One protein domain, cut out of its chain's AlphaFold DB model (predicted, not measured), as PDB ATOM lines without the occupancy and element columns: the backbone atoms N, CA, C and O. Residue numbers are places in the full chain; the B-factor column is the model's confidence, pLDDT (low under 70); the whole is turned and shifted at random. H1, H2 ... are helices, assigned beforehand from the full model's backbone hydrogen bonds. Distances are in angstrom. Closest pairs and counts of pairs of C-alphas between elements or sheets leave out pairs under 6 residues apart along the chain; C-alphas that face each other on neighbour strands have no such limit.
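Overview. This is residues 10 to 64 of the 68 residues of an uncharacterized protein of marine sediment metagenome (UniProt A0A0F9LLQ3). One long helix, H2, makes the longest axis of the model, with the short helix H1 set as a corner on its first turns and, past its other end, an arm of chain that leads to the small free helix H3. Residues 32 to 64, of which 32 to 47 belong to H2 and 57 to 62 to H3, stick out with no other part of the fold near them. The printed part has 55 residues, with three named helices in the order H1, H2, H3 and no named strand, and its class is all helix. It is extended, with a radius of gyration of the C-alphas of 19.4 A, and its C-alphas span 51 by 28 by 16 A.

Arrangement. H1, residues 10 to 18, touches H2, residues 24 to 47. The closest C-alphas of the two are those of Gly 15 and Leu 27, 6.9 A apart. H2 touches H1 with residues 24 to 27 alone. Their lines stand about perpendicular, at 77 degrees. H3, residues 57 to 62, is apart from H1 and from H2. Each O i to N i+4 pair is within hydrogen-bond range in H1 and H3, and 16 of 20 are in H2.

Along the chain. H1 begins at C-alpha 10 (52.651, -5.925, 10.405) and is 12.5 A from first to last C-alpha. H2 runs 36.7 A, from C-alpha 24 (48.829, -14.766, 18.282) to C-alpha 47 (14.825, -2.072, 12.937). H3 measures 8.9 A and ends at C-alpha 62 (14.290, 22.230, 24.760).

Size, cuts and confidence. The two C-alphas farthest apart, those of Thr 23 and Lys 58, are 51.5 A apart. The printed part has no cut. The link from H1 to H2 is tight, with 5 residues, and the link from H2 to H3 is short, with 9. The mean pLDDT of the printed part is 88.5, and residues 63 to 64 are under 70.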
ATOM      1  N   ASN A  10      52.908  -7.332  10.105       96.19
ATOM      2  CA  ASN A  10      52.651  -5.925  10.405       96.19
ATOM      3  C   ASN A  10      51.280  -5.747  11.056       96.19
ATOM      4  O   ASN A  10      51.130  -4.953  11.989       96.19
ATOM      5  N   LEU A  11      50.287  -6.508  10.598       95.06
ATOM      6  CA  LEU A  11      48.939  -6.489  11.155       95.06
ATOM      7  C   LEU A  11      48.923  -7.078  12.569       95.06
ATOM      8  O   LEU A  11      48.329  -6.489  13.471       95.06
ATOM      9  N   ILE A  12      49.652  -8.172  12.794       95.12
ATOM     10  CA  ILE A  12      49.803  -8.781  14.120       95.12
ATOM     11  C   ILE A  12      50.530  -7.843  15.090       95.12
ATOM     12  O   ILE A  12      50.059  -7.639  16.208       95.12
ATOM     13  N   LYS A  13      51.629  -7.206  14.664       95.50
ATOM     14  CA  LYS A  13      52.347  -6.209  15.477       95.50
ATOM     15  C   LYS A  13      51.445  -5.041  15.874       95.50
ATOM     16  O   LYS A  13      51.472  -4.615  17.025       95.50
ATOM     17  N   LYS A  14      50.639  -4.523  14.941       95.75
ATOM     18  CA  LYS A  14      49.653  -3.472  15.243       95.75
ATOM     19  C   LYS A  14      48.584  -3.976  16.208       95.75
ATOM     20  O   LYS A  14      48.254  -3.270  17.151       95.75
ATOM     21  N   GLY A  15      48.088  -5.196  16.008       95.12
ATOM     22  CA  GLY A  15      47.105  -5.817  16.889       95.12
ATOM     23  C   GLY A  15      47.599  -5.931  18.330       95.12
ATOM     24  O   GLY A  15      46.896  -5.508  19.241       95.12
ATOM     25  N   PHE A  16      48.833  -6.390  18.547       96.25
ATOM     26  CA  PHE A  16      49.426  -6.450  19.888       96.25
ATOM     27  C   PHE A  16      49.654  -5.080  20.529       96.25
ATOM     28  O   PHE A  16      49.558  -4.954  21.740       96.25
ATOM     29  N   LYS A  17      49.933  -4.034  19.743       95.69
ATOM     30  CA  LYS A  17      50.062  -2.671  20.286       95.69
ATOM     31  C   LYS A  17      48.728  -2.074  20.737       95.69
ATOM     32  O   LYS A  17      48.719  -1.169  21.560       95.69
ATOM     33  N   LEU A  18      47.624  -2.529  20.148       95.56
ATOM     34  CA  LEU A  18      46.284  -1.975  20.356       95.56
ATOM     35  C   LEU A  18      45.413  -2.829  21.283       95.56
ATOM     36  O   LEU A  18      44.277  -2.455  21.561       95.56
ATOM     37  N   THR A  19      45.899  -3.994  21.707       93.75
ATOM     38  CA  THR A  19      45.127  -4.964  22.488       93.75
ATOM     39  C   THR A  19      45.997  -5.570  23.579       93.75
ATOM     40  O   THR A  19      47.215  -5.599  23.465       93.75
ATOM     41  N   GLU A  20      45.370  -6.116  24.614       92.75
ATOM     42  CA  GLU A  20      46.066  -6.788  25.720       92.75
ATOM     43  C   GLU A  20      46.352  -8.276  25.435       92.75
ATOM     44  O   GLU A  20      46.691  -9.041  26.339       92.75
ATOM     45  N   ALA A  21      46.186  -8.719  24.183       95.25
ATOM     46  CA  ALA A  21      46.412 -10.109  23.808       95.25
ATOM     47  C   ALA A  21      47.876 -10.502  24.050       95.25
ATOM     48  O   ALA A  21      48.794  -9.774  23.678       95.25
ATOM     49  N   LYS A  22      48.114 -11.685  24.625       93.25
ATOM     50  CA  LYS A  22      49.471 -12.171  24.932       93.25
ATOM     51  C   LYS A  22      49.993 -13.127  23.869       93.25
ATOM     52  O   LYS A  22      51.199 -13.289  23.709       93.25
ATOM     53  N   THR A  23      49.093 -13.759  23.116       95.06
ATOM     54  CA  THR A  23      49.449 -14.735  22.078       95.06
ATOM     55  C   THR A  23      48.791 -14.435  20.735       95.06
ATOM     56  O   THR A  23      47.721 -13.831  20.663       95.06
ATOM     57  N   LYS A  24      49.402 -14.913  19.636       91.75
ATOM     58  CA  LYS A  24      48.829 -14.766  18.282       91.75
ATOM     59  C   LYS A  24      47.435 -15.405  18.199       91.75
ATOM     60  O   LYS A  24      46.553 -14.863  17.545       91.75
ATOM     61  N   LYS A  25      47.223 -16.526  18.901       93.44
ATOM     62  CA  LYS A  25      45.925 -17.214  18.989       93.44
ATOM     63  C   LYS A  25      44.863 -16.329  19.645       93.44
ATOM     64  O   LYS A  25      43.768 -16.206  19.107       93.44
ATOM     65  N   GLU A  26      45.177 -15.737  20.795       94.88
ATOM     66  CA  GLU A  26      44.258 -14.835  21.500       94.88
ATOM     67  C   GLU A  26      43.906 -13.624  20.646       94.88
ATOM     68  O   GLU A  26      42.731 -13.307  20.505       94.88
ATOM     69  N   LEU A  27      44.907 -13.005  20.016       95.94
ATOM     70  CA  LEU A  27      44.700 -11.853  19.147       95.94
ATOM     71  C   LEU A  27      43.760 -12.181  17.975       95.94
ATOM     72  O   LEU A  27      42.853 -11.408  17.672       95.94
ATOM     73  N   VAL A  28      43.949 -13.342  17.337       94.31
ATOM     74  CA  VAL A  28      43.087 -13.798  16.236       94.31
ATOM     75  C   VAL A  28      41.662 -14.067  16.722       94.31
ATOM     76  O   VAL A  28      40.709 -13.629  16.078       94.31
ATOM     77  N   ASN A  29      41.496 -14.727  17.869       95.12
ATOM     78  CA  ASN A  29      40.172 -14.979  18.440       95.12
ATOM     79  C   ASN A  29      39.448 -13.674  18.797       95.12
ATOM     80  O   ASN A  29      38.287 -13.502  18.430       95.12
ATOM     81  N   LEU A  30      40.149 -12.736  19.440       96.06
ATOM     82  CA  LEU A  30      39.627 -11.415  19.785       96.06
ATOM     83  C   LEU A  30      39.173 -10.655  18.529       96.06
ATOM     84  O   LEU A  30      38.084 -10.082  18.502       96.06
ATOM     85  N   ALA A  31      39.987 -10.676  17.470       95.25
ATOM     86  CA  ALA A  31      39.662 -10.017  16.210       95.25
ATOM     87  C   ALA A  31      38.401 -10.605  15.553       95.25
ATOM     88  O   ALA A  31      37.557  -9.854  15.056       95.25
ATOM     89  N   LEU A  32      38.250 -11.934  15.571       95.44
ATOM     90  CA  LEU A  32      37.062 -12.614  15.048       95.44
ATOM     91  C   LEU A  32      35.813 -12.286  15.872       95.44
ATOM     92  O   LEU A  32      34.766 -11.972  15.303       95.44
ATOM     93  N   GLU A  33      35.920 -12.305  17.198       96.25
ATOM     94  CA  GLU A  33      34.808 -11.968  18.086       96.25
ATOM     95  C   GLU A  33      34.345 -10.519  17.878       96.25
ATOM     96  O   GLU A  33      33.149 -10.258  17.711       96.25
ATOM     97  N   GLU A  34      35.280  -9.570  17.802       95.06
ATOM     98  CA  GLU A  34      34.954  -8.162  17.572       95.06
ATOM     99  C   GLU A  34      34.354  -7.935  16.178       95.06
ATOM    100  O   GLU A  34      33.434  -7.127  16.021       95.06
ATOM    101  N   LEU A  35      34.798  -8.678  15.159       95.06
ATOM    102  CA  LEU A  35      34.181  -8.642  13.833       95.06
ATOM    103  C   LEU A  35      32.710  -9.079  13.890       95.06
ATOM    104  O   LEU A  35      31.848  -8.390  13.334       95.06
ATOM    105  N   ILE A  36      32.409 -10.179  14.585       94.81
ATOM    106  CA  ILE A  36      31.037 -10.675  14.749       94.81
ATOM    107  C   ILE A  36      30.197  -9.649  15.511       94.81
ATOM    108  O   ILE A  36      29.140  -9.246  15.017       94.81
ATOM    109  N   LYS A  37      30.688  -9.149  16.652       94.19
ATOM    110  CA  LYS A  37      30.003  -8.119  17.448       94.19
ATOM    111  C   LYS A  37      29.698  -6.875  16.617       94.19
ATOM    112  O   LYS A  37      28.575  -6.374  16.636       94.19
ATOM    113  N   ARG A  38      30.655  -6.394  15.815       94.12
ATOM    114  CA  ARG A  38      30.451  -5.256  14.897       94.12
ATOM    115  C   ARG A  38      29.342  -5.520  13.888       94.12
ATOM    116  O   ARG A  38      28.519  -4.639  13.640       94.12
ATOM    117  N   LYS A  39      29.305  -6.713  13.293       92.06
ATOM    118  CA  LYS A  39      28.262  -7.090  12.328       92.06
ATOM    119  C   LYS A  39      26.898  -7.250  12.999       92.06
ATOM    120  O   LYS A  39      25.907  -6.813  12.423       92.06
ATOM    121  N   GLN A  40      26.844  -7.795  14.213       90.00
ATOM    122  CA  GLN A  40      25.619  -7.892  15.012       90.00
ATOM    123  C   GLN A  40      25.073  -6.512  15.383       90.00
ATOM    124  O   GLN A  40      23.893  -6.263  15.163       90.00
ATOM    125  N   ARG A  41      25.921  -5.573  15.830       90.88
ATOM    126  CA  ARG A  41      25.501  -4.185  16.098       90.88
ATOM    127  C   ARG A  41      24.857  -3.542  14.872       90.88
ATOM    128  O   ARG A  41      23.822  -2.903  14.998       90.88
ATOM    129  N   LYS A  42      25.396  -3.776  13.670       88.56
ATOM    130  CA  LYS A  42      24.780  -3.287  12.423       88.56
ATOM    131  C   LYS A  42      23.397  -3.882  12.147       88.56
ATOM    132  O   LYS A  42      22.629  -3.262  11.421       88.56
ATOM    133  N   GLN A  43      23.040  -5.035  12.718       85.38
ATOM    134  CA  GLN A  43      21.692  -5.584  12.558       85.38
ATOM    135  C   GLN A  43      20.622  -4.716  13.222       85.38
ATOM    136  O   GLN A  43      19.477  -4.788  12.793       85.38
ATOM    137  N   ILE A  44      20.977  -3.852  14.182       83.19
ATOM    138  CA  ILE A  44      20.026  -2.894  14.761       83.19
ATOM    139  C   ILE A  44      19.448  -1.953  13.700       83.19
ATOM    140  O   ILE A  44      18.287  -1.571  13.788       83.19
ATOM    141  N   LEU A  45      20.211  -1.662  12.638       82.12
ATOM    142  CA  LEU A  45      19.743  -0.858  11.508       82.12
ATOM    143  C   LEU A  45      18.575  -1.531  10.776       82.12
ATOM    144  O   LEU A  45      17.760  -0.855  10.169       82.12
ATOM    145  N   LYS A  46      18.405  -2.857  10.885       83.12
ATOM    146  CA  LYS A  46      17.232  -3.548  10.320       83.12
ATOM    147  C   LYS A  46      15.919  -3.165  11.007       83.12
ATOM    148  O   LYS A  46      14.859  -3.482  10.463       83.12
ATOM    149  N   LEU A  47      15.983  -2.571  12.199       80.62
ATOM    150  CA  LEU A  47      14.825  -2.072  12.937       80.62
ATOM    151  C   LEU A  47      14.446  -0.643  12.518       80.62
ATOM    152  O   LEU A  47      13.377  -0.172  12.902       80.62
ATOM    153  N   GLU A  48      15.273   0.036  11.717       78.31
ATOM    154  CA  GLU A  48      14.978   1.368  11.187       78.31
ATOM    155  C   GLU A  48      13.636   1.365  10.436       78.31
ATOM    156  O   GLU A  48      13.366   0.497   9.606       78.31
ATOM    157  N   GLY A  49      12.741   2.285  10.808       80.62
ATOM    158  CA  GLY A  49      11.378   2.371  10.269       80.62
ATOM    159  C   GLY A  49      10.404   1.274  10.729       80.62
ATOM    160  O   GLY A  49       9.205   1.408  10.498       80.62
ATOM    161  N   LYS A  50      10.872   0.213  11.406       84.50
ATOM    162  CA  LYS A  50      10.026  -0.898  11.887       84.50
ATOM    163  C   LYS A  50       9.581  -0.746  13.335       84.50
ATOM    164  O   LYS A  50       8.540  -1.278  13.711       84.50
ATOM    165  N   VAL A  51      10.356  -0.038  14.154       82.25
ATOM    166  CA  VAL A  51       9.989   0.244  15.547       82.25
ATOM    167  C   VAL A  51       9.336   1.615  15.675       82.25
ATOM    168  O   VAL A  51       9.850   2.620  15.182       82.25
ATOM    169  N   LYS A  52       8.195   1.666  16.372       79.12
ATOM    170  CA  LYS A  52       7.550   2.931  16.736       79.12
ATOM    171  C   LYS A  52       8.355   3.587  17.847       79.12
ATOM    172  O   LYS A  52       8.414   3.084  18.966       79.12
ATOM    173  N   TRP A  53       8.959   4.721  17.534       77.75
ATOM    174  CA  TRP A  53       9.625   5.539  18.532       77.75
ATOM    175  C   TRP A  53       8.584   6.204  19.445       77.75
ATOM    176  O   TRP A  53       7.724   6.946  18.971       77.75
ATOM    177  N   GLN A  54       8.651   5.930  20.749       81.69
ATOM    178  CA  GLN A  54       7.804   6.562  21.760       81.69
ATOM    179  C   GLN A  54       8.610   7.643  22.487       81.69
ATOM    180  O   GLN A  54       9.475   7.354  23.309       81.69
ATOM    181  N   GLY A  55       8.346   8.903  22.153       80.38
ATOM    182  CA  GLY A  55       8.991  10.058  22.769       80.38
ATOM    183  C   GLY A  55       8.487  11.369  22.173       80.38
ATOM    184  O   GLY A  55       7.777  11.384  21.171       80.38
ATOM    185  N   ASN A  56       8.847  12.499  22.786       82.56
ATOM    186  CA  ASN A  56       8.557  13.821  22.230       82.56
ATOM    187  C   ASN A  56       9.866  14.547  21.902       82.56
ATOM    188  O   ASN A  56      10.573  15.031  22.786       82.56
ATOM    189  N   LEU A  57      10.166  14.641  20.605       80.94
ATOM    190  CA  LEU A  57      11.420  15.196  20.087       80.94
ATOM    191  C   LEU A  57      11.564  16.683  20.425       80.94
ATOM    192  O   LEU A  57      12.672  17.150  20.678       80.94
ATOM    193  N   LYS A  58      10.446  17.418  20.478       80.88
ATOM    194  CA  LYS A  58      10.434  18.832  20.870       80.88
ATOM    195  C   LYS A  58      10.819  18.990  22.343       80.88
ATOM    196  O   LYS A  58      11.625  19.858  22.647       80.88
ATOM    197  N   LYS A  59      10.315  18.132  23.243       81.88
ATOM    198  CA  LYS A  59      10.679  18.164  24.677       81.88
ATOM    199  C   LYS A  59      12.169  17.881  24.902       81.88
ATOM    200  O   LYS A  59      12.815  18.627  25.623       81.88
ATOM    201  N   LEU A  60      12.726  16.870  24.231       80.44
ATOM    202  CA  LEU A  60      14.146  16.503  24.364       80.44
ATOM    203  C   LEU A  60      15.110  17.582  23.844       80.44
ATOM    204  O   LEU A  60      16.247  17.667  24.297       80.44
ATOM    205  N   ARG A  61      14.670  18.402  22.884       81.31
ATOM    206  CA  ARG A  61      15.484  19.483  22.310       81.31
ATOM    207  C   ARG A  61      15.437  20.783  23.113       81.31
ATOM    208  O   ARG A  61      16.377  21.560  22.996       81.31
ATOM    209  N   LYS A  62      14.407  21.009  23.939       77.31
ATOM    210  CA  LYS A  62      14.290  22.230  24.760       77.31
ATOM    211  C   LYS A  62      15.424  22.369  25.784       77.31
ATOM    212  O   LYS A  62      16.003  23.438  25.886       77.31
ATOM    213  N   GLY A  63      15.842  21.277  26.429       66.31
ATOM    214  CA  GLY A  63      16.933  21.304  27.417       66.31
ATOM    215  C   GLY A  63      18.340  21.573  26.859       66.31
ATOM    216  O   GLY A  63      19.289  21.587  27.630       66.31
ATOM    217  N   ARG A  64      18.508  21.744  25.536       61.53
ATOM    218  CA  ARG A  64      19.799  22.097  24.912       61.53
ATOM    219  C   ARG A  64      19.957  23.591  24.617       61.53
ATOM    220  O   ARG A  64      21.059  23.992  24.266       61.53
TER     221      ARG A  64